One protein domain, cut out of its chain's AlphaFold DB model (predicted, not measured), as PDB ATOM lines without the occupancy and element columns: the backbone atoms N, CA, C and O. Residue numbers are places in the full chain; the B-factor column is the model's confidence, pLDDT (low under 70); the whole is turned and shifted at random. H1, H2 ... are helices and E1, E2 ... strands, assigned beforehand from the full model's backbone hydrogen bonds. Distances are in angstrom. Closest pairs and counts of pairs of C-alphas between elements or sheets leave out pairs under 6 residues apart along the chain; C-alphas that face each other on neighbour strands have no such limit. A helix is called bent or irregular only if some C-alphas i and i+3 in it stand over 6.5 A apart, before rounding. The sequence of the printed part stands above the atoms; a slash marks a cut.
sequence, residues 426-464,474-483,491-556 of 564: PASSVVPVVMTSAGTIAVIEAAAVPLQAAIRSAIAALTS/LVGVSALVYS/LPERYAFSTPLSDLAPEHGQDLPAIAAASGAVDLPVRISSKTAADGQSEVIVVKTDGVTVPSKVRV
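What this domain is: This is residues 426 to 464, 474 to 483 and 491 to 556 of the 564 residues of the protein "S-type pyocin" of Pseudomonas sp. OV081 (UniProt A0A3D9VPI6). A long helix, H1, runs along one face of a small antiparallel sheet, E2 E6 E5, making two layers, a helix on one face of a sheet. Of the short pair E1 and E3, E3 lies near the edge strand E5 while E1 is apart from it, and at one end E4, paired with E7 and with the short helix H3 beyond, runs on into E5 across a break of 2 residues. The printed part has 115 residues, with three named helices and seven named strands in the order E1 H1 E2 E3 H2 H3 E4 E5 E6 E7. The class is mixed, helices and strands; the whole is compact, with a radius of gyration of the C-alphas of 14.6 A and spans of 42 by 31 by 24 A.

How they stand to each other: E1, residues 433 to 436, and E3, residues 496 to 498, are antiparallel neighbours at 160 degrees; N 433 and O 498 are within hydrogen-bond range at 2.8 A. H1, residues 445 to 463, is on the sheet of E2, residues 474 to 477, E6, residues 538 to 544, and E5, residues 526 to 532, at a height over the sheet of 9.6 A. It lies over E2 and E6 and runs along the strands, at 21 degrees to E6 on the local plane. The closest C-alphas of H1 and E2, those of Ala 458 and Val 475, are 5.9 A apart. E2 and E6 are antiparallel at 142 degrees, with N 477 and O 540 at 3.0 A. E5 and E6 form a hairpin, antiparallel at 152 degrees, with N 527 and O 543 at 2.8 A. H2, residues 501 to 504, touches residues 452 to 459 of H1 alone, the closest C-alphas being those of Arg 456 and Asp 503, 6.1 A apart. H3, residues 512 to 517, touches no helix; its closest C-alpha to E4, residues 521 to 523, is that of Ile 515, 6.8 A from that of Ala 521. E4 runs on into E5 at 98 degrees, and is antiparallel to E7, residues 553 to 555, with N 522 and O 554 at 2.8 A. Every O i to N i+4 pair is within hydrogen-bond range in H3, against 13 of 15 in H1; H2 is too short for one.

Where its parts are: E1 begins at C-alpha 433 (8.193, 8.345, -36.411). H1 is 27.4 A long and only just irregular, C-alphas 446 and 449 being 6.8 A apart. E5 is 19.8 A long and E6 19.5 A. E7 ends at C-alpha 555 (21.621, 12.346, -23.151).

The domain as a whole: The C-alphas farthest apart, those of Ser 483 and Ala 518, are 43.0 A apart. Residues 465 to 473 and 484 to 490 are not printed, with gaps of 13.7 A and 9.8 A between the C-alphas across these cuts. Of the links that are printed whole, none is long. The mean pLDDT of the printed part is 72.0, and 43 residues are under 70, among them residues 437 to 450 and 474 to 483.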
ATOM      1  N   PRO A 426       2.354  11.596 -28.021       69.69
ATOM      2  CA  PRO A 426       1.801  10.262 -27.762       69.69
ATOM      3  C   PRO A 426       2.174   9.208 -28.815       69.69
ATOM      4  O   PRO A 426       2.341   8.035 -28.488       69.69
ATOM      5  N   ALA A 427       2.321   9.606 -30.083       66.62
ATOM      6  CA  ALA A 427       2.644   8.674 -31.165       66.62
ATOM      7  C   ALA A 427       4.119   8.236 -31.115       66.62
ATOM      8  O   ALA A 427       4.420   7.053 -31.262       66.62
ATOM      9  N   SER A 428       5.028   9.175 -30.825       68.50
ATOM     10  CA  SER A 428       6.480   8.925 -30.795       68.50
ATOM     11  C   SER A 428       6.922   7.994 -29.659       68.50
ATOM     12  O   SER A 428       8.017   7.437 -29.719       68.50
ATOM     13  N   SER A 429       6.092   7.821 -28.621       72.12
ATOM     14  CA  SER A 429       6.350   6.898 -27.508       72.12
ATOM     15  C   SER A 429       5.916   5.454 -27.771       72.12
ATOM     16  O   SER A 429       6.299   4.570 -27.009       72.12
ATOM     17  N   VAL A 430       5.117   5.203 -28.814       71.06
ATOM     18  CA  VAL A 430       4.521   3.878 -29.088       71.06
ATOM     19  C   VAL A 430       5.075   3.250 -30.366       71.06
ATOM     20  O   VAL A 430       5.274   2.034 -30.412       71.06
ATOM     21  N   VAL A 431       5.373   4.066 -31.381       71.31
ATOM     22  CA  VAL A 431       5.877   3.610 -32.683       71.31
ATOM     23  C   VAL A 431       6.996   4.518 -33.209       71.31
ATOM     24  O   VAL A 431       7.081   5.679 -32.800       71.31
ATOM     25  N   PRO A 432       7.861   4.026 -34.117       74.44
ATOM     26  CA  PRO A 432       8.835   4.872 -34.797       74.44
ATOM     27  C   PRO A 432       8.178   5.948 -35.682       74.44
ATOM     28  O   PRO A 432       7.229   5.658 -36.409       74.44
ATOM     29  N   VAL A 433       8.705   7.180 -35.662       75.19
ATOM     30  CA  VAL A 433       8.193   8.345 -36.411       75.19
ATOM     31  C   VAL A 433       9.339   9.137 -37.050       75.19
ATOM     32  O   VAL A 433      10.380   9.354 -36.427       75.19
ATOM     33  N   VAL A 434       9.125   9.620 -38.280       74.62
ATOM     34  CA  VAL A 434      10.003  10.576 -38.980       74.62
ATOM     35  C   VAL A 434       9.367  11.971 -38.965       74.62
ATOM     36  O   VAL A 434       8.190  12.140 -39.292       74.62
ATOM     37  N   MET A 435      10.156  12.975 -38.593       77.12
ATOM     38  CA  MET A 435       9.742  14.365 -38.399       77.12
ATOM     39  C   MET A 435      10.518  15.283 -39.343       77.12
ATOM     40  O   MET A 435      11.729  15.141 -39.508       77.12
ATOM     41  N   THR A 436       9.826  16.256 -39.928       73.38
ATOM     42  CA  THR A 436      10.412  17.318 -40.761       73.38
ATOM     43  C   THR A 436       9.957  18.678 -40.245       73.38
ATOM     44  O   THR A 436       8.997  18.748 -39.479       73.38
ATOM     45  N   SER A 437      10.598  19.766 -40.675       67.31
ATOM     46  CA  SER A 437      10.171  21.128 -40.318       67.31
ATOM     47  C   SER A 437       8.748  21.469 -40.789       67.31
ATOM     48  O   SER A 437       8.124  22.376 -40.249       67.31
ATOM     49  N   ALA A 438       8.201  20.711 -41.746       64.81
ATOM     50  CA  ALA A 438       6.833  20.852 -42.242       64.81
ATOM     51  C   ALA A 438       5.786  20.038 -41.454       64.81
ATOM     52  O   ALA A 438       4.599  20.111 -41.769       64.81
ATOM     53  N   GLY A 439       6.193  19.240 -40.459       68.50
ATOM     54  CA  GLY A 439       5.293  18.320 -39.764       68.50
ATOM     55  C   GLY A 439       5.822  16.894 -39.677       68.50
ATOM     56  O   GLY A 439       6.867  16.529 -40.229       68.50
ATOM     57  N   THR A 440       5.047  16.056 -38.999       64.44
ATOM     58  CA  THR A 440       5.254  14.608 -38.987       64.44
ATOM     59  C   THR A 440       4.688  13.968 -40.229       64.44
ATOM     60  O   THR A 440       3.547  14.230 -40.608       64.44
ATOM     61  N   ILE A 441       5.472  13.090 -40.842       60.72
ATOM     62  CA  ILE A 441       5.064  12.397 -42.057       60.72
ATOM     63  C   ILE A 441       4.055  11.306 -41.661       60.72
ATOM     64  O   ILE A 441       4.425  10.273 -41.113       60.72
ATOM     65  N   ALA A 442       2.766  11.549 -41.912       52.19
ATOM     66  CA  ALA A 442       1.641  10.744 -41.417       52.19
ATOM     67  C   ALA A 442       1.339   9.449 -42.212       52.19
ATOM     68  O   ALA A 442       0.230   8.931 -42.146       52.19
ATOM     69  N   VAL A 443       2.299   8.885 -42.952       47.81
ATOM     70  CA  VAL A 443       2.101   7.635 -43.724       47.81
ATOM     71  C   VAL A 443       3.078   6.568 -43.248       47.81
ATOM     72  O   VAL A 443       3.921   6.084 -43.996       47.81
ATOM     73  N   ILE A 444       2.992   6.221 -41.966       52.66
ATOM     74  CA  ILE A 444       3.766   5.110 -41.404       52.66
ATOM     75  C   ILE A 444       2.869   4.105 -40.661       52.66
ATOM     76  O   ILE A 444       3.394   3.167 -40.098       52.66
ATOM     77  N   GLU A 445       1.530   4.156 -40.699       49.41
ATOM     78  CA  GLU A 445       0.753   3.056 -40.078       49.41
ATOM     79  C   GLU A 445       0.967   1.704 -40.791       49.41
ATOM     80  O   GLU A 445       1.096   0.676 -40.133       49.41
ATOM     81  N   ALA A 446       1.126   1.694 -42.123       49.69
ATOM     82  CA  ALA A 446       1.380   0.462 -42.881       49.69
ATOM     83  C   ALA A 446       2.862   0.015 -42.892       49.69
ATOM     84  O   ALA A 446       3.147  -1.144 -43.186       49.69
ATOM     85  N   ALA A 447       3.805   0.911 -42.563       53.25
ATOM     86  CA  ALA A 447       5.253   0.660 -42.622       53.25
ATOM     87  C   ALA A 447       5.968   0.717 -41.254       53.25
ATOM     88  O   ALA A 447       7.092   0.231 -41.139       53.25
ATOM     89  N   ALA A 448       5.326   1.235 -40.198       59.34
ATOM     90  CA  ALA A 448       5.940   1.398 -38.876       59.34
ATOM     91  C   ALA A 448       6.073   0.052 -38.190       59.34
ATOM     92  O   ALA A 448       7.078  -0.192 -37.539       59.34
ATOM     93  N   VAL A 449       5.101  -0.842 -38.384       61.44
ATOM     94  CA  VAL A 449       5.166  -2.210 -37.865       61.44
ATOM     95  C   VAL A 449       6.311  -2.994 -38.529       61.44
ATOM     96  O   VAL A 449       7.127  -3.544 -37.791       61.44
ATOM     97  N   PRO A 450       6.473  -2.995 -39.873       65.81
ATOM     98  CA  PRO A 450       7.663  -3.545 -40.526       65.81
ATOM     99  C   PRO A 450       8.980  -2.932 -40.048       65.81
ATOM    100  O   PRO A 450       9.915  -3.673 -39.765       65.81
ATOM    101  N   LEU A 451       9.062  -1.603 -39.925       70.31
ATOM    102  CA  LEU A 451      10.283  -0.919 -39.493       70.31
ATOM    103  C   LEU A 451      10.614  -1.223 -38.026       70.31
ATOM    104  O   LEU A 451      11.752  -1.547 -37.715       70.31
ATOM    105  N   GLN A 452       9.631  -1.177 -37.128       73.00
ATOM    106  CA  GLN A 452       9.795  -1.524 -35.718       73.00
ATOM    107  C   GLN A 452      10.197  -2.993 -35.560       73.00
ATOM    108  O   GLN A 452      11.118  -3.304 -34.806       73.00
ATOM    109  N   ALA A 453       9.563  -3.900 -36.308       71.94
ATOM    110  CA  ALA A 453       9.937  -5.309 -36.341       71.94
ATOM    111  C   ALA A 453      11.358  -5.506 -36.888       71.94
ATOM    112  O   ALA A 453      12.112  -6.306 -36.340       71.94
ATOM    113  N   ALA A 454      11.751  -4.758 -37.918       71.81
ATOM    114  CA  ALA A 454      13.088  -4.820 -38.491       71.81
ATOM    115  C   ALA A 454      14.156  -4.232 -37.553       71.81
ATOM    116  O   ALA A 454      15.215  -4.836 -37.412       71.81
ATOM    117  N   ILE A 455      13.871  -3.134 -36.843       75.44
ATOM    118  CA  ILE A 455      14.734  -2.581 -35.785       75.44
ATOM    119  C   ILE A 455      14.898  -3.607 -34.662       75.44
ATOM    120  O   ILE A 455      16.024  -3.950 -34.311       75.44
ATOM    121  N   ARG A 456      13.800  -4.174 -34.144       78.06
ATOM    122  CA  ARG A 456      13.849  -5.227 -33.114       78.06
ATOM    123  C   ARG A 456      14.618  -6.459 -33.590       78.06
ATOM    124  O   ARG A 456      15.400  -7.017 -32.829       78.06
ATOM    125  N   SER A 457      14.427  -6.860 -34.846       76.31
ATOM    126  CA  SER A 457      15.139  -7.977 -35.474       76.31
ATOM    127  C   SER A 457      16.638  -7.696 -35.597       76.31
ATOM    128  O   SER A 457      17.452  -8.532 -35.216       76.31
ATOM    129  N   ALA A 458      17.023  -6.495 -36.037       73.38
ATOM    130  CA  ALA A 458      18.419  -6.076 -36.110       73.38
ATOM    131  C   ALA A 458      19.078  -6.051 -34.724       73.38
ATOM    132  O   ALA A 458      20.211  -6.502 -34.569       73.38
ATOM    133  N   ILE A 459      18.355  -5.596 -33.700       77.25
ATOM    134  CA  ILE A 459      18.822  -5.610 -32.310       77.25
ATOM    135  C   ILE A 459      18.982  -7.046 -31.810       77.25
ATOM    136  O   ILE A 459      20.024  -7.369 -31.246       77.25
ATOM    137  N   ALA A 460      18.013  -7.928 -32.067       74.00
ATOM    138  CA  ALA A 460      18.092  -9.347 -31.718       74.00
ATOM    139  C   ALA A 460      19.257 -10.070 -32.430       74.00
ATOM    140  O   ALA A 460      19.942 -10.911 -31.843       74.00
ATOM    141  N   ALA A 461      19.529  -9.723 -33.690       71.88
ATOM    142  CA  ALA A 461      20.686 -10.223 -34.430       71.88
ATOM    143  C   ALA A 461      22.010  -9.723 -33.820       71.88
ATOM    144  O   ALA A 461      22.959 -10.490 -33.670       71.88
ATOM    145  N   LEU A 462      22.067  -8.456 -33.398       73.12
ATOM    146  CA  LEU A 462      23.233  -7.875 -32.723       73.12
ATOM    147  C   LEU A 462      23.472  -8.448 -31.313       73.12
ATOM    148  O   LEU A 462      24.622  -8.484 -30.855       73.12
ATOM    149  N   THR A 463      22.421  -8.888 -30.610       68.88
ATOM    150  CA  THR A 463      22.521  -9.486 -29.266       68.88
ATOM    151  C   THR A 463      22.826 -10.984 -29.284       68.88
ATOM    152  O   THR A 463      23.499 -11.457 -28.371       68.88
ATOM    153  N   SER A 464      22.406 -11.727 -30.314       62.22
ATOM    154  CA  SER A 464      22.656 -13.178 -30.453       62.22
ATOM    155  C   SER A 464      24.059 -13.549 -30.961       62.22
ATOM    156  O   SER A 464      24.422 -14.727 -30.975       62.22
ATOM    157  N   LEU A 474      27.660  -3.320 -37.672       55.44
ATOM    158  CA  LEU A 474      26.530  -2.506 -38.112       55.44
ATOM    159  C   LEU A 474      25.516  -3.419 -38.800       55.44
ATOM    160  O   LEU A 474      25.862  -4.079 -39.778       55.44
ATOM    161  N   VAL A 475      24.273  -3.436 -38.318       59.75
ATOM    162  CA  VAL A 475      23.165  -4.074 -39.040       59.75
ATOM    163  C   VAL A 475      22.305  -2.960 -39.626       59.75
ATOM    164  O   VAL A 475      21.661  -2.198 -38.900       59.75
ATOM    165  N   GLY A 476      22.361  -2.822 -40.951       54.47
ATOM    166  CA  GLY A 476      21.546  -1.866 -41.696       54.47
ATOM    167  C   GLY A 476      20.095  -2.329 -41.765       54.47
ATOM    168  O   GLY A 476      19.831  -3.478 -42.122       54.47
ATOM    169  N   VAL A 477      19.159  -1.445 -41.411       57.19
ATOM    170  CA  VAL A 477      17.724  -1.660 -41.614       57.19
ATOM    171  C   VAL A 477      17.263  -0.723 -42.725       57.19
ATOM    172  O   VAL A 477      17.085   0.481 -42.532       57.19
ATOM    173  N   SER A 478      17.057  -1.280 -43.914       51.16
ATOM    174  CA  SER A 478      16.510  -0.537 -45.048       51.16
ATOM    175  C   SER A 478      14.987  -0.538 -44.967       51.16
ATOM    176  O   SER A 478      14.341  -1.531 -45.293       51.16
ATOM    177  N   ALA A 479      14.398   0.565 -44.518       52.19
ATOM    178  CA  ALA A 479      12.952   0.743 -44.577       52.19
ATOM    179  C   ALA A 479      12.575   2.226 -44.589       52.19
ATOM    180  O   ALA A 479      11.999   2.727 -43.630       52.19
ATOM    181  N   LEU A 480      12.864   2.910 -45.698       53.03
ATOM    182  CA  LEU A 480      12.160   4.129 -46.103       53.03
ATOM    183  C   LEU A 480      12.035   4.150 -47.636       53.03
ATOM    184  O   LEU A 480      12.816   4.790 -48.332       53.03
ATOM    185  N   VAL A 481      11.039   3.440 -48.176       46.09
ATOM    186  CA  VAL A 481      10.624   3.625 -49.576       46.09
ATOM    187  C   VAL A 481       9.777   4.899 -49.634       46.09
ATOM    188  O   VAL A 481       8.677   4.915 -49.083       46.09
ATOM    189  N   TYR A 482      10.255   5.962 -50.289       44.22
ATOM    190  CA  TYR A 482       9.433   7.144 -50.580       44.22
ATOM    191  C   TYR A 482       9.471   7.543 -52.062       44.22
ATOM    192  O   TYR A 482      10.508   7.937 -52.589       44.22
ATOM    193  N   SER A 483       8.308   7.471 -52.722       34.03
ATOM    194  CA  SER A 483       7.885   8.296 -53.873       34.03
ATOM    195  C   SER A 483       6.465   7.888 -54.317       34.03
ATOM    196  O   SER A 483       6.158   6.702 -54.182       34.03
ATOM    197  N   LEU A 491      13.144  14.002 -49.501       54.66
ATOM    198  CA  LEU A 491      13.160  14.144 -48.043       54.66
ATOM    199  C   LEU A 491      13.969  15.419 -47.763       54.66
ATOM    200  O   LEU A 491      15.070  15.522 -48.309       54.66
ATOM    201  N   PRO A 492      13.459  16.386 -46.974       57.22
ATOM    202  CA  PRO A 492      14.257  17.552 -46.619       57.22
ATOM    203  C   PRO A 492      15.629  17.078 -46.137       57.22
ATOM    204  O   PRO A 492      15.683  16.109 -45.374       57.22
ATOM    205  N   GLU A 493      16.719  17.742 -46.553       57.25
ATOM    206  CA  GLU A 493      18.100  17.377 -46.160       57.25
ATOM    207  C   GLU A 493      18.241  17.146 -44.644       57.25
ATOM    208  O   GLU A 493      19.159  16.474 -44.177       57.25
ATOM    209  N   ARG A 494      17.315  17.711 -43.861       63.84
ATOM    210  CA  ARG A 494      17.208  17.555 -42.420       63.84
ATOM    211  C   ARG A 494      15.864  16.937 -42.045       63.84
ATOM    212  O   ARG A 494      14.812  17.549 -42.219       63.84
ATOM    213  N   TYR A 495      15.923  15.754 -41.447       73.88
ATOM    214  CA  TYR A 495      14.807  15.103 -40.771       73.88
ATOM    215  C   TYR A 495      15.261  14.622 -39.391       73.88
ATOM    216  O   TYR A 495      16.449  14.393 -39.158       73.88
ATOM    217  N   ALA A 496      14.312  14.451 -38.476       78.94
ATOM    218  CA  ALA A 496      14.538  13.791 -37.198       78.94
ATOM    219  C   ALA A 496      13.807  12.443 -37.174       78.94
ATOM    220  O   ALA A 496      12.733  12.296 -37.754       78.94
ATOM    221  N   PHE A 497      14.397  11.448 -36.515       79.25
ATOM    222  CA  PHE A 497      13.808  10.123 -36.334       79.25
ATOM    223  C   PHE A 497      13.663   9.832 -34.843       79.25
ATOM    224  O   PHE A 497      14.616  10.008 -34.083       79.25
ATOM    225  N   SER A 498      12.483   9.375 -34.437       81.88
ATOM    226  CA  SER A 498      12.184   8.962 -33.066       81.88
ATOM    227  C   SER A 498      11.672   7.531 -33.065       81.88
ATOM    228  O   SER A 498      10.929   7.145 -33.959       81.88
ATOM    229  N   THR A 499      12.029   6.752 -32.047       79.69
ATOM    230  CA  THR A 499      11.507   5.399 -31.818       79.69
ATOM    231  C   THR A 499      11.315   5.177 -30.318       79.69
ATOM    232  O   THR A 499      12.054   5.781 -29.532       79.69
ATOM    233  N   PRO A 500      10.363   4.326 -29.895       83.25
ATOM    234  CA  PRO A 500      10.199   3.968 -28.493       83.25
ATOM    235  C   PRO A 500      11.507   3.465 -27.889       83.25
ATOM    236  O   PRO A 500      12.181   2.608 -28.461       83.25
ATOM    237  N   LEU A 501      11.857   3.961 -26.702       85.12
ATOM    238  CA  LEU A 501      13.074   3.535 -26.008       85.12
ATOM    239  C   LEU A 501      13.077   2.026 -25.724       85.12
ATOM    240  O   LEU A 501      14.129   1.395 -25.776       85.12
ATOM    241  N   SER A 502      11.901   1.445 -25.483       81.88
ATOM    242  CA  SER A 502      11.713   0.005 -25.293       81.88
ATOM    243  C   SER A 502      12.142  -0.830 -26.500       81.88
ATOM    244  O   SER A 502      12.524  -1.983 -26.320       81.88
ATOM    245  N   ASP A 503      12.134  -0.263 -27.712       80.69
ATOM    246  CA  ASP A 503      12.654  -0.949 -28.896       80.69
ATOM    247  C   ASP A 503      14.181  -1.030 -28.879       80.69
ATOM    248  O   ASP A 503      14.732  -1.989 -29.402       80.69
ATOM    249  N   LEU A 504      14.863  -0.058 -28.262       84.12
ATOM    250  CA  LEU A 504      16.329   0.025 -28.206       84.12
ATOM    251  C   LEU A 504      16.923  -0.631 -26.958       84.12
ATOM    252  O   LEU A 504      18.024  -1.178 -27.005       84.12
ATOM    253  N   ALA A 505      16.209  -0.562 -25.838       82.50
ATOM    254  CA  ALA A 505      16.613  -1.109 -24.552       82.50
ATOM    255  C   ALA A 505      15.388  -1.730 -23.848       82.50
ATOM    256  O   ALA A 505      14.743  -1.069 -23.032       82.50
ATOM    257  N   PRO A 506      15.048  -2.999 -24.150       71.69
ATOM    258  CA  PRO A 506      13.860  -3.659 -23.601       71.69
ATOM    259  C   PRO A 506      13.855  -3.779 -22.068       71.69
ATOM    260  O   PRO A 506      12.795  -3.720 -21.453       71.69
ATOM    261  N   GLU A 507      15.032  -3.891 -21.440       66.81
ATOM    262  CA  GLU A 507      15.203  -4.022 -19.981       66.81
ATOM    263  C   GLU A 507      15.822  -2.764 -19.347       66.81
ATOM    264  O   GLU A 507      16.765  -2.836 -18.562       66.81
ATOM    265  N   HIS A 508      15.344  -1.573 -19.723       69.44
ATOM    266  CA  HIS A 508      16.052  -0.344 -19.373       69.44
ATOM    267  C   HIS A 508      15.999   0.056 -17.881       69.44
ATOM    268  O   HIS A 508      16.926   0.709 -17.428       69.44
ATOM    269  N   GLY A 509      14.989  -0.347 -17.098       64.88
ATOM    270  CA  GLY A 509      14.958  -0.315 -15.615       64.88
ATOM    271  C   GLY A 509      15.262   0.997 -14.848       64.88
ATOM    272  O   GLY A 509      15.086   1.012 -13.632       64.88
ATOM    273  N   GLN A 510      15.718   2.076 -15.493       76.69
ATOM    274  CA  GLN A 510      16.205   3.314 -14.870       76.69
ATOM    275  C   GLN A 510      15.135   4.420 -14.841       76.69
ATOM    276  O   GLN A 510      14.278   4.511 -15.722       76.69
ATOM    277  N   ASP A 511      15.209   5.296 -13.831       84.12
ATOM    278  CA  ASP A 511      14.314   6.448 -13.637       84.12
ATOM    279  C   ASP A 511      14.693   7.615 -14.573       84.12
ATOM    280  O   ASP A 511      15.524   8.468 -14.250       84.12
ATOM    281  N   LEU A 512      14.100   7.633 -15.772       86.56
ATOM    282  CA  LEU A 512      14.376   8.649 -16.795       86.56
ATOM    283  C   LEU A 512      14.037  10.086 -16.351       86.56
ATOM    284  O   LEU A 512      14.852  10.969 -16.627       86.56
ATOM    285  N   PRO A 513      12.901  10.364 -15.672       84.25
ATOM    286  CA  PRO A 513      12.626  11.691 -15.118       84.25
ATOM    287  C   PRO A 513      13.730  12.221 -14.192       84.25
ATOM    288  O   PRO A 513      14.161  13.365 -14.354       84.25
ATOM    289  N   ALA A 514      14.229  11.401 -13.260       85.00
ATOM    290  CA  ALA A 514      15.301  11.811 -12.352       85.00
ATOM    291  C   ALA A 514      16.629  12.062 -13.093       85.00
ATOM    292  O   ALA A 514      17.325  13.042 -12.813       85.00
ATOM    293  N   ILE A 515      16.957  11.226 -14.088       86.19
ATOM    294  CA  ILE A 515      18.148  11.406 -14.935       86.19
ATOM    295  C   ILE A 515      18.044  12.704 -15.751       86.19
ATOM    296  O   ILE A 515      19.019  13.452 -15.832       86.19
ATOM    297  N   ALA A 516      16.873  13.009 -16.318       86.50
ATOM    298  CA  ALA A 516      16.639  14.236 -17.080       86.50
ATOM    299  C   ALA A 516      16.804  15.495 -16.212       86.50
ATOM    300  O   ALA A 516      17.454  16.451 -16.634       86.50
ATOM    301  N   ALA A 517      16.275  15.480 -14.981       83.88
ATOM    302  CA  ALA A 517      16.408  16.585 -14.028       83.88
ATOM    303  C   ALA A 517      17.874  16.856 -13.637       83.88
ATOM    304  O   ALA A 517      18.258  18.005 -13.426       83.88
ATOM    305  N   ALA A 518      18.710  15.815 -13.609       86.44
ATOM    306  CA  ALA A 518      20.148  15.920 -13.373       86.44
ATOM    307  C   ALA A 518      20.976  16.211 -14.646       86.44
ATOM    308  O   ALA A 518      22.204  16.222 -14.578       86.44
ATOM    309  N   SER A 519      20.340  16.427 -15.810       84.38
ATOM    310  CA  SER A 519      21.011  16.518 -17.125       84.38
ATOM    311  C   SER A 519      21.932  15.324 -17.425       84.38
ATOM    312  O   SER A 519      22.985  15.459 -18.054       84.38
ATOM    313  N   GLY A 520      21.545  14.145 -16.936       85.81
ATOM    314  CA  GLY A 520      22.306  12.912 -17.038       85.81
ATOM    315  C   GLY A 520      22.186  12.221 -18.398       85.81
ATOM    316  O   GLY A 520      21.525  12.679 -19.334       85.81
ATOM    317  N   ALA A 521      22.858  11.080 -18.506       88.94
ATOM    318  CA  ALA A 521      22.849  10.247 -19.697       88.94
ATOM    319  C   ALA A 521      22.498   8.805 -19.341       88.94
ATOM    320  O   ALA A 521      22.774   8.341 -18.236       88.94
ATOM    321  N   VAL A 522      21.919   8.122 -20.315       88.00
ATOM    322  CA  VAL A 522      21.486   6.740 -20.255       88.00
ATOM    323  C   VAL A 522      22.409   5.864 -21.095       88.00
ATOM    324  O   VAL A 522      22.769   6.247 -22.207       88.00
ATOM    325  N   ASP A 523      22.809   4.701 -20.585       85.88
ATOM    326  CA  ASP A 523      23.588   3.737 -21.363       85.88
ATOM    327  C   ASP A 523      22.657   2.883 -22.230       85.88
ATOM    328  O   ASP A 523      21.837   2.120 -21.718       85.88
ATOM    329  N   LEU A 524      22.785   3.014 -23.553       87.94
ATOM    330  CA  LEU A 524      22.050   2.192 -24.513       87.94
ATOM    331  C   LEU A 524      22.952   1.102 -25.099       87.94
ATOM    332  O   LEU A 524      24.085   1.406 -25.478       87.94
ATOM    333  N   PRO A 525      22.463  -0.146 -25.239       83.44
ATOM    334  CA  PRO A 525      23.222  -1.247 -25.843       83.44
ATOM    335  C   PRO A 525      23.368  -1.097 -27.365       83.44
ATOM    336  O   PRO A 525      24.263  -1.682 -27.982       83.44
ATOM    337  N   VAL A 526      22.489  -0.302 -27.976       85.00
ATOM    338  CA  VAL A 526      22.515   0.051 -29.393       85.00
ATOM    339  C   VAL A 526      22.205   1.534 -29.579       85.00
ATOM    340  O   VAL A 526      21.515   2.148 -28.766       85.00
ATOM    341  N   ARG A 527      22.687   2.118 -30.674       86.12
ATOM    342  CA  ARG A 527      22.327   3.466 -31.124       86.12
ATOM    343  C   ARG A 527      21.841   3.437 -32.554       86.12
ATOM    344  O   ARG A 527      22.243   2.583 -33.340       86.12
ATOM    345  N   ILE A 528      20.997   4.406 -32.878       82.81
ATOM    346  CA  ILE A 528      20.539   4.631 -34.239       82.81
ATOM    347  C   ILE A 528      21.348   5.763 -34.852       82.81
ATOM    348  O   ILE A 528      21.592   6.794 -34.220       82.81
ATOM    349  N   SER A 529      21.736   5.564 -36.099       78.56
ATOM    350  CA  SER A 529      22.213   6.614 -36.983       78.56
ATOM    351  C   SER A 529      21.482   6.505 -38.315       78.56
ATOM    352  O   SER A 529      20.769   5.531 -38.566       78.56
ATOM    353  N   SER A 530      21.658   7.497 -39.175       74.50
ATOM    354  CA  SER A 530      21.199   7.419 -40.549       74.50
ATOM    355  C   SER A 530      22.318   7.751 -41.515       74.50
ATOM    356  O   SER A 530      23.243   8.500 -41.201       74.50
ATOM    357  N   LYS A 531      22.220   7.183 -42.709       70.69
ATOM    358  CA  LYS A 531      23.015   7.600 -43.861       70.69
ATOM    359  C   LYS A 531      22.122   7.626 -45.090       70.69
ATOM    360  O   LYS A 531      21.101   6.943 -45.138       70.69
ATOM    361  N   THR A 532      22.559   8.346 -46.106       69.31
ATOM    362  CA  THR A 532      21.957   8.263 -47.434       69.31
ATOM    363  C   THR A 532      22.609   7.112 -48.196       69.31
ATOM    364  O   THR A 532      23.836   7.050 -48.305       69.31
ATOM    365  N   ALA A 533      21.804   6.162 -48.666       64.88
ATOM    366  CA  ALA A 533      22.249   5.070 -49.518       64.88
ATOM    367  C   ALA A 533      22.553   5.571 -50.945       64.88
ATOM    368  O   ALA A 533      22.168   6.674 -51.335       64.88
ATOM    369  N   ALA A 534      23.271   4.763 -51.733       65.06
ATOM    370  CA  ALA A 534      23.708   5.136 -53.085       65.06
ATOM    371  C   ALA A 534      22.545   5.359 -54.076       65.06
ATOM    372  O   ALA A 534      22.734   6.000 -55.106       65.06
ATOM    373  N   ASP A 535      21.356   4.842 -53.762       61.66
ATOM    374  CA  ASP A 535      20.107   5.022 -54.507       61.66
ATOM    375  C   ASP A 535      19.287   6.244 -54.041       61.66
ATOM    376  O   ASP A 535      18.172   6.460 -54.515       61.66
ATOM    377  N   GLY A 536      19.833   7.053 -53.126       61.38
ATOM    378  CA  GLY A 536      19.195   8.255 -52.591       61.38
ATOM    379  C   GLY A 536      18.205   8.001 -51.452       61.38
ATOM    380  O   GLY A 536      17.611   8.956 -50.955       61.38
ATOM    381  N   GLN A 537      18.022   6.754 -51.001       64.06
ATOM    382  CA  GLN A 537      17.129   6.446 -49.880       64.06
ATOM    383  C   GLN A 537      17.816   6.658 -48.524       64.06
ATOM    384  O   GLN A 537      19.004   6.382 -48.352       64.06
ATOM    385  N   SER A 538      17.061   7.125 -47.528       69.31
ATOM    386  CA  SER A 538      17.546   7.221 -46.147       69.31
ATOM    387  C   SER A 538      17.556   5.841 -45.491       69.31
ATOM    388  O   SER A 538      16.508   5.234 -45.274       69.31
ATOM    389  N   GLU A 539      18.741   5.355 -45.131       70.12
ATOM    390  CA  GLU A 539      18.926   4.093 -44.417       70.12
ATOM    391  C   GLU A 539      19.094   4.365 -42.917       70.12
ATOM    392  O   GLU A 539      19.950   5.157 -42.511       70.12
ATOM    393  N   VAL A 540      18.284   3.698 -42.090       75.00
ATOM    394  CA  VAL A 540      18.410   3.732 -40.631       75.00
ATOM    395  C   VAL A 540      19.310   2.576 -40.214       75.00
ATOM    396  O   VAL A 540      19.035   1.414 -40.505       75.00
ATOM    397  N   ILE A 541      20.404   2.880 -39.527       76.94
ATOM    398  CA  ILE A 541      21.385   1.876 -39.124       76.94
ATOM    399  C   ILE A 541      21.338   1.725 -37.618       76.94
ATOM    400  O   ILE A 541      21.439   2.710 -36.881       76.94
ATOM    401  N   VAL A 542      21.228   0.478 -37.169       80.38
ATOM    402  CA  VAL A 542      21.349   0.128 -35.760       80.38
ATOM    403  C   VAL A 542      22.775  -0.340 -35.499       80.38
ATOM    404  O   VAL A 542      23.303  -1.231 -36.169       80.38
ATOM    405  N   VAL A 543      23.411   0.294 -34.522       82.62
ATOM    406  CA  VAL A 543      24.825   0.118 -34.203       82.62
ATOM    407  C   VAL A 543      24.963  -0.363 -32.772       82.62
ATOM    408  O   VAL A 543      24.436   0.280 -31.868       82.62
ATOM    409  N   LYS A 544      25.693  -1.456 -32.539       81.31
ATOM    410  CA  LYS A 544      26.028  -1.883 -31.174       81.31
ATOM    411  C   LYS A 544      26.982  -0.881 -30.530       81.31
ATOM    412  O   LYS A 544      27.948  -0.452 -31.158       81.31
ATOM    413  N   THR A 545      26.714  -0.514 -29.285       83.50
ATOM    414  CA  THR A 545      27.607   0.362 -28.525       83.50
ATOM    415  C   THR A 545      28.734  -0.466 -27.915       83.50
ATOM    416  O   THR A 545      28.523  -1.565 -27.402       83.50
ATOM    417  N   ASP A 546      29.958   0.038 -28.017       74.75
ATOM    418  CA  ASP A 546      31.163  -0.595 -27.465       74.75
ATOM    419  C   ASP A 546      31.844   0.296 -26.411       74.75
ATOM    420  O   ASP A 546      32.841  -0.098 -25.812       74.75
ATOM    421  N   GLY A 547      31.308   1.501 -26.183       71.56
ATOM    422  CA  GLY A 547      31.839   2.476 -25.231       71.56
ATOM    423  C   GLY A 547      33.140   3.152 -25.677       71.56
ATOM    424  O   GLY A 547      33.605   4.047 -24.976       71.56
ATOM    425  N   VAL A 548      33.700   2.771 -26.834       72.00
ATOM    426  CA  VAL A 548      34.984   3.270 -27.354       72.00
ATOM    427  C   VAL A 548      34.802   3.922 -28.725       72.00
ATOM    428  O   VAL A 548      35.082   5.107 -28.874       72.00
ATOM    429  N   THR A 549      34.297   3.181 -29.715       75.00
ATOM    430  CA  THR A 549      34.058   3.666 -31.087       75.00
ATOM    431  C   THR A 549      32.672   4.294 -31.216       75.00
ATOM    432  O   THR A 549      32.494   5.308 -31.888       75.00
ATOM    433  N   VAL A 550      31.679   3.705 -30.547       80.62
ATOM    434  CA  VAL A 550      30.294   4.179 -30.514       80.62
ATOM    435  C   VAL A 550      29.894   4.364 -29.049       80.62
ATOM    436  O   VAL A 550      29.694   3.372 -28.337       80.62
ATOM    437  N   PRO A 551      29.774   5.619 -28.569       85.88
ATOM    438  CA  PRO A 551      29.502   5.893 -27.162       85.88
ATOM    439  C   PRO A 551      28.149   5.330 -26.730       85.88
ATOM    440  O   PRO A 551      27.140   5.622 -27.375       85.88
ATOM    441  N   SER A 552      28.118   4.597 -25.616       84.81
ATOM    442  CA  SER A 552      26.892   4.044 -25.021       84.81
ATOM    443  C   SER A 552      26.012   5.107 -24.363       84.81
ATOM    444  O   SER A 552      24.790   4.992 -24.390       84.81
ATOM    445  N   LYS A 553      26.622   6.176 -23.835       87.94
ATOM    446  CA  LYS A 553      25.929   7.260 -23.131       87.94
ATOM    447  C   LYS A 553      25.144   8.156 -24.091       87.94
ATOM    448  O   LYS A 553      25.728   8.859 -24.921       87.94
ATOM    449  N   VAL A 554      23.824   8.191 -23.931       88.62
ATOM    450  CA  VAL A 554      22.886   9.051 -24.667       88.62
ATOM    451  C   VAL A 554      22.226  10.027 -23.699       88.62
ATOM    452  O   VAL A 554      21.788   9.644 -22.623       88.62
ATOM    453  N   ARG A 555      22.178  11.317 -24.041       90.12
ATOM    454  CA  ARG A 555      21.621  12.346 -23.151       90.12
ATOM    455  C   ARG A 555      20.113  12.160 -22.984       90.12
ATOM    456  O   ARG A 555      19.410  12.001 -23.978       90.12
ATOM    457  N   VAL A 556      19.627  12.277 -21.751       88.56
ATOM    458  CA  VAL A 556      18.193  12.396 -21.471       88.56
ATOM    459  C   VAL A 556      17.857  13.880 -21.351       88.56
ATOM    460  O   VAL A 556      18.520  14.612 -20.620       88.56
TER     461      VAL A 556